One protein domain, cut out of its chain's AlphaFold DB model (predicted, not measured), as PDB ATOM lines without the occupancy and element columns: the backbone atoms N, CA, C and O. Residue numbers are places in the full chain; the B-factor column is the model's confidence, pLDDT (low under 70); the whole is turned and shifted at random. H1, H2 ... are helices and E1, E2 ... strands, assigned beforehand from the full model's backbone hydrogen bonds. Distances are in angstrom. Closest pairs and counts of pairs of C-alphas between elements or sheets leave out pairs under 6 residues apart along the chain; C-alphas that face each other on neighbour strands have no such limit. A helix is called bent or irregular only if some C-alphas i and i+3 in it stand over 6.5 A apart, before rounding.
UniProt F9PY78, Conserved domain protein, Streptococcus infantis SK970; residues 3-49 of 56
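What this domain is: This is residues 3 to 49 of the 56 residues of the protein "Conserved domain protein" of Streptococcus infantis SK970 (UniProt F9PY78). A two-stranded antiparallel hairpin, E1 and E2, makes a small wall, and one helix, H1, lies over one of its faces, nearer to E2 than to E1. The first printed residues fold back beside the start of E1, where residues 3 to 4 pair antiparallel with residues 12 to 14. The printed part has 47 residues, with two named strands and then one named helix in the order E1, E2, H1, and the class is mixed, helices and strands. The whole is compact, with a radius of gyration of the C-alphas of 10.9 A, and rounded, spanning 26 by 22 by 19 A.

How they stand to each other: E1, residues 12 to 19, and E2, residues 22 to 27, are antiparallel neighbours and a hairpin, with 154 degrees between their directions. C-alphas 16 and 26 face each other at 4.6 A. N 17 and O 25, at 2.8 A, and N 27 and O 15, at 3.0 A, are within hydrogen-bond range. The closest C-alphas of E2 and H1, residues 36 to 48, are those of Ile 23 and Asn 43, 7.6 A apart. E1 and H1 are apart. In H1 every O i to N i+4 pair is within hydrogen-bond range.

Where its parts are: E1 begins at C-alpha 12, (-13.293, -20.672, 26.893), and is 19.9 A long. E2 is 14.8 A long. H1 is 19.1 A long, from C-alpha 36 at (-14.644, -9.654, 12.391) to C-alpha 48 at (-22.858, -1.044, 27.389), and is not bent.

The domain as a whole: The two C-alphas farthest apart are those of Asn 7 and Gln 20, at 30.1 A. The printed part, residues 3 to 49, has no cut. The link from E1 to E2 is tight, with 2 residues between them, and that from E2 to H1 is short, with 8. The mean pLDDT of the printed part is 94.1, and no printed residue is under 70.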
ATOM      1  N   VAL A   3     -14.438 -15.234  26.769       94.56
ATOM      2  CA  VAL A   3     -15.697 -15.379  26.031       94.56
ATOM      3  C   VAL A   3     -15.934 -16.868  25.843       94.56
ATOM      4  O   VAL A   3     -15.013 -17.613  25.511       94.56
ATOM      5  N   ARG A   4     -17.152 -17.321  26.115       95.31
ATOM      6  CA  ARG A   4     -17.520 -18.739  26.132       95.31
ATOM      7  C   ARG A   4     -18.952 -18.899  25.656       95.31
ATOM      8  O   ARG A   4     -19.762 -17.988  25.822       95.31
ATOM      9  N   LEU A   5     -19.266 -20.073  25.126       93.69
ATOM     10  CA  LEU A   5     -20.649 -20.440  24.851       93.69
ATOM     11  C   LEU A   5     -21.398 -20.610  26.179       93.69
ATOM     12  O   LEU A   5     -20.860 -21.164  27.141       93.69
ATOM     13  N   SER A   6     -22.645 -20.143  26.241       93.38
ATOM     14  CA  SER A   6     -23.461 -20.190  27.464       93.38
ATOM     15  C   SER A   6     -23.683 -21.619  27.968       93.38
ATOM     16  O   SER A   6     -23.654 -21.863  29.172       93.38
ATOM     17  N   ASN A   7     -23.829 -22.573  27.045       96.94
ATOM     18  CA  ASN A   7     -23.983 -24.000  27.326       96.94
ATOM     19  C   ASN A   7     -22.660 -24.725  27.644       96.94
ATOM     20  O   ASN A   7     -22.694 -25.884  28.051       96.94
ATOM     21  N   GLN A   8     -21.500 -24.074  27.491       96.44
ATOM     22  CA  GLN A   8     -20.180 -24.650  27.782       96.44
ATOM     23  C   GLN A   8     -19.368 -23.736  28.714       96.44
ATOM     24  O   GLN A   8     -18.309 -23.224  28.350       96.44
ATOM     25  N   PRO A   9     -19.814 -23.532  29.967       94.31
ATOM     26  CA  PRO A   9     -19.228 -22.531  30.854       94.31
ATOM     27  C   PRO A   9     -17.763 -22.813  31.233       94.31
ATOM     28  O   PRO A   9     -17.041 -21.894  31.617       94.31
ATOM     29  N   LYS A  10     -17.306 -24.065  31.152       95.81
ATOM     30  CA  LYS A  10     -15.932 -24.448  31.517       95.81
ATOM     31  C   LYS A  10     -14.952 -24.393  30.342       95.81
ATOM     32  O   LYS A  10     -13.759 -24.568  30.563       95.81
ATOM     33  N   THR A  11     -15.437 -24.127  29.130       94.69
ATOM     34  CA  THR A  11     -14.619 -24.119  27.917       94.69
ATOM     35  C   THR A  11     -14.564 -22.698  27.361       94.69
ATOM     36  O   THR A  11     -15.555 -22.226  26.798       94.69
ATOM     37  N   PRO A  12     -13.447 -21.968  27.532       94.25
ATOM     38  CA  PRO A  12     -13.293 -20.672  26.893       94.25
ATOM     39  C   PRO A  12     -13.210 -20.864  25.378       94.25
ATOM     40  O   PRO A  12     -12.476 -21.720  24.888       94.25
ATOM     41  N   LEU A  13     -13.965 -20.052  24.647       95.44
ATOM     42  CA  LEU A  13     -13.885 -19.970  23.194       95.44
ATOM     43  C   LEU A  13     -12.784 -18.984  22.780       95.44
ATOM     44  O   LEU A  13     -12.000 -19.273  21.881       95.44
ATOM     45  N   TYR A  14     -12.692 -17.858  23.494       97.06
ATOM     46  CA  TYR A  14     -11.740 -16.783  23.223       97.06
ATOM     47  C   TYR A  14     -11.236 -16.118  24.511       97.06
ATOM     48  O   TYR A  14     -11.880 -16.183  25.570       97.06
ATOM     49  N   THR A  15     -10.121 -15.400  24.403       97.06
ATOM     50  CA  THR A  15      -9.599 -14.498  25.435       97.06
ATOM     51  C   THR A  15      -9.773 -13.044  25.012       97.06
ATOM     52  O   THR A  15      -9.436 -12.669  23.895       97.06
ATOM     53  N   LEU A  16     -10.295 -12.217  25.919       96.44
ATOM     54  CA  LEU A  16     -10.515 -10.786  25.709       96.44
ATOM     55  C   LEU A  16      -9.759  -9.981  26.768       96.44
ATOM     56  O   LEU A  16      -9.955 -10.195  27.972       96.44
ATOM     57  N   GLU A  17      -8.936  -9.037  26.332       95.50
ATOM     58  CA  GLU A  17      -8.210  -8.105  27.191       95.50
ATOM     59  C   GLU A  17      -8.730  -6.684  26.997       95.50
ATOM     60  O   GLU A  17      -8.769  -6.161  25.882       95.50
ATOM     61  N   VAL A  18      -9.108  -6.052  28.108       93.19
ATOM     62  CA  VAL A  18      -9.593  -4.673  28.139       93.19
ATOM     63  C   VAL A  18      -8.670  -3.855  29.029       93.19
ATOM     64  O   VAL A  18      -8.447  -4.207  30.188       93.19
ATOM     65  N   LYS A  19      -8.172  -2.739  28.502       91.81
ATOM     66  CA  LYS A  19      -7.332  -1.785  29.223       91.81
ATOM     67  C   LYS A  19      -7.891  -0.386  29.015       91.81
ATOM     68  O   LYS A  19      -8.106   0.027  27.881       91.81
ATOM     69  N   GLN A  20      -8.143   0.332  30.111       89.19
ATOM     70  CA  GLN A  20      -8.635   1.719  30.083       89.19
ATOM     71  C   GLN A  20      -9.862   1.911  29.166       89.19
ATOM     72  O   GLN A  20      -9.921   2.841  28.368       89.19
ATOM     73  N   GLY A  21     -10.825   0.986  29.235       88.25
ATOM     74  CA  GLY A  21     -12.051   1.065  28.436       88.25
ATOM     75  C   GLY A  21     -11.876   0.812  26.942       88.25
ATOM     76  O   GLY A  21     -12.750   1.183  26.166       88.25
ATOM     77  N   LYS A  22     -10.768   0.185  26.533       90.62
ATOM     78  CA  LYS A  22     -10.515  -0.256  25.159       90.62
ATOM     79  C   LYS A  22     -10.156  -1.731  25.145       90.62
ATOM     80  O   LYS A  22      -9.420  -2.195  26.015       90.62
ATOM     81  N   ILE A  23     -10.647  -2.459  24.150       94.12
ATOM     82  CA  ILE A  23     -10.180  -3.819  23.886       94.12
ATOM     83  C   ILE A  23      -8.798  -3.709  23.244       94.12
ATOM     84  O   ILE A  23      -8.653  -3.077  22.201       94.12
ATOM     85  N   VAL A  24      -7.783  -4.287  23.884       95.38
ATOM     86  CA  VAL A  24      -6.393  -4.277  23.389       95.38
ATOM     87  C   VAL A  24      -5.979  -5.618  22.797       95.38
ATOM     88  O   VAL A  24      -5.015  -5.683  22.041       95.38
ATOM     89  N   GLN A  25      -6.716  -6.685  23.110       97.00
ATOM     90  CA  GLN A  25      -6.467  -8.009  22.563       97.00
ATOM     91  C   GLN A  25      -7.750  -8.840  22.554       97.00
ATOM     92  O   GLN A  25      -8.482  -8.875  23.545       97.00
ATOM     93  N   PHE A  26      -7.980  -9.550  21.451       97.38
ATOM     94  CA  PHE A  26      -9.029 -10.551  21.332       97.38
ATOM     95  C   PHE A  26      -8.501 -11.731  20.516       97.38
ATOM     96  O   PHE A  26      -8.137 -11.557  19.354       97.38
ATOM     97  N   ARG A  27      -8.365 -12.901  21.146       97.94
ATOM     98  CA  ARG A  27      -7.642 -14.041  20.568       97.94
ATOM     99  C   ARG A  27      -8.407 -15.347  20.702       97.94
ATOM    100  O   ARG A  27      -9.056 -15.608  21.718       97.94
ATOM    101  N   GLY A  28      -8.287 -16.171  19.668       96.25
ATOM    102  CA  GLY A  28      -8.732 -17.554  19.659       96.25
ATOM    103  C   GLY A  28      -7.693 -18.536  20.157       96.25
ATOM    104  O   GLY A  28      -6.675 -18.194  20.764       96.25
ATOM    105  N   LYS A  29      -8.000 -19.810  19.922       93.81
ATOM    106  CA  LYS A  29      -7.100 -20.915  20.232       93.81
ATOM    107  C   LYS A  29      -5.758 -20.681  19.532       93.81
ATOM    108  O   LYS A  29      -5.738 -20.262  18.385       93.81
ATOM    109  N   TYR A  30      -4.654 -20.941  20.231       94.88
ATOM    110  CA  TYR A  30      -3.292 -20.725  19.720       94.88
ATOM    111  C   TYR A  30      -2.982 -19.282  19.274       94.88
ATOM    112  O   TYR A  30      -2.089 -19.074  18.462       94.88
ATOM    113  N   ASN A  31      -3.665 -18.287  19.849       94.25
ATOM    114  CA  ASN A  31      -3.514 -16.863  19.521       94.25
ATOM    115  C   ASN A  31      -3.929 -16.477  18.093       94.25
ATOM    116  O   ASN A  31      -3.585 -15.388  17.629       94.25
ATOM    117  N   GLU A  32      -4.713 -17.326  17.432       96.62
ATOM    118  CA  GLU A  32      -5.347 -16.993  16.159       96.62
ATOM    119  C   GLU A  32      -6.217 -15.735  16.288       96.62
ATOM    120  O   GLU A  32      -6.761 -15.429  17.362       96.62
ATOM    121  N   ASP A  33      -6.341 -15.003  15.184       96.81
ATOM    122  CA  ASP A  33      -7.259 -13.874  15.100       96.81
ATOM    123  C   ASP A  33      -8.708 -14.356  15.226       96.81
ATOM    124  O   ASP A  33      -9.083 -15.443  14.777       96.81
ATOM    125  N   VAL A  34      -9.538 -13.537  15.867       96.12
ATOM    126  CA  VAL A  34     -10.978 -13.787  15.902       96.12
ATOM    127  C   VAL A  34     -11.637 -13.237  14.630       96.12
ATOM    128  O   VAL A  34     -11.157 -12.247  14.071       96.12
ATOM    129  N   PRO A  35     -12.751 -13.838  14.183       96.50
ATOM    130  CA  PRO A  35     -13.577 -13.285  13.116       96.50
ATOM    131  C   PRO A  35     -14.009 -11.827  13.365       96.50
ATOM    132  O   PRO A  35     -14.080 -11.362  14.505       96.50
ATOM    133  N   SER A  36     -14.302 -11.083  12.296       95.19
ATOM    134  CA  SER A  36     -14.644  -9.654  12.391       95.19
ATOM    135  C   SER A  36     -15.963  -9.391  13.124       95.19
ATOM    136  O   SER A  36     -16.059  -8.444  13.897       95.19
ATOM    137  N   ASP A  37     -16.958 -10.257  12.951       95.06
ATOM    138  CA  ASP A  37     -18.242 -10.182  13.661       95.06
ATOM    139  C   ASP A  37     -18.070 -10.331  15.184       95.06
ATOM    140  O   ASP A  37     -18.738  -9.663  15.975       95.06
ATOM    141  N   VAL A  38     -17.110 -11.152  15.613       94.75
ATOM    142  CA  VAL A  38     -16.742 -11.305  17.023       94.75
ATOM    143  C   VAL A  38     -16.171  -9.995  17.580       94.75
ATOM    144  O   VAL A  38     -16.512  -9.607  18.704       94.75
ATOM    145  N   TRP A  39     -15.366  -9.268  16.797       95.38
ATOM    146  CA  TRP A  39     -14.904  -7.922  17.158       95.38
ATOM    147  C   TRP A  39     -16.054  -6.922  17.293       95.38
ATOM    148  O   TRP A  39     -16.077  -6.158  18.265       95.38
ATOM    149  N   ASP A  40     -17.010  -6.932  16.366       94.81
ATOM    150  CA  ASP A  40     -18.163  -6.025  16.390       94.81
ATOM    151  C   ASP A  40     -18.985  -6.213  17.670       94.81
ATOM    152  O   ASP A  40     -19.223  -5.252  18.411       94.81
ATOM    153  N   ILE A  41     -19.295  -7.466  18.014       93.75
ATOM    154  CA  ILE A  41     -20.031  -7.819  19.235       93.75
ATOM    155  C   ILE A  41     -19.286  -7.348  20.491       93.75
ATOM    156  O   ILE A  41     -19.895  -6.796  21.412       93.75
ATOM    157  N   ALA A  42     -17.967  -7.543  20.563       94.06
ATOM    158  CA  ALA A  42     -17.204  -7.121  21.735       94.06
ATOM    159  C   ALA A  42     -17.147  -5.594  21.879       94.06
ATOM    160  O   ALA A  42     -17.224  -5.083  23.000       94.06
ATOM    161  N   ASN A  43     -17.071  -4.858  20.770       92.62
ATOM    162  CA  ASN A  43     -17.139  -3.398  20.785       92.62
ATOM    163  C   ASN A  43     -18.518  -2.892  21.231       92.62
ATOM    164  O   ASN A  43     -18.602  -1.937  22.008       92.62
ATOM    165  N   GLU A  44     -19.601  -3.526  20.782       93.00
ATOM    166  CA  GLU A  44     -20.956  -3.207  21.245       93.00
ATOM    167  C   GLU A  44     -21.147  -3.506  22.729       93.00
ATOM    168  O   GLU A  44     -21.682  -2.671  23.465       93.00
ATOM    169  N   TRP A  45     -20.665  -4.661  23.183       92.31
ATOM    170  CA  TRP A  45     -20.666  -5.019  24.595       92.31
ATOM    171  C   TRP A  45     -19.912  -3.973  25.423       92.31
ATOM    172  O   TRP A  45     -20.442  -3.484  26.423       92.31
ATOM    173  N   LEU A  46     -18.721  -3.554  24.985       91.94
ATOM    174  CA  LEU A  46     -17.899  -2.589  25.712       91.94
ATOM    175  C   LEU A  46     -18.636  -1.262  25.945       91.94
ATOM    176  O   LEU A  46     -18.596  -0.756  27.066       91.94
ATOM    177  N   LYS A  47     -19.375  -0.756  24.943       89.44
ATOM    178  CA  LYS A  47     -20.199   0.470  25.046       89.44
ATOM    179  C   LYS A  47     -21.280   0.383  26.129       89.44
ATOM    180  O   LYS A  47     -21.639   1.402  26.711       89.44
ATOM    181  N   GLN A  48     -21.810  -0.812  26.386       87.31
ATOM    182  CA  GLN A  48     -22.858  -1.044  27.389       87.31
ATOM    183  C   GLN A  48     -22.282  -1.215  28.800       87.31
ATOM    184  O   GLN A  48     -22.978  -1.017  29.798       87.31
ATOM    185  N   THR A  49     -21.004  -1.578  28.906       80.44
ATOM    186  CA  THR A  49     -20.331  -1.682  30.200       80.44
ATOM    187  C   THR A  49     -19.864  -0.317  30.703       80.44
ATOM    188  O   THR A  49     -19.435   0.543  29.940       80.44
TER     189      THR A  49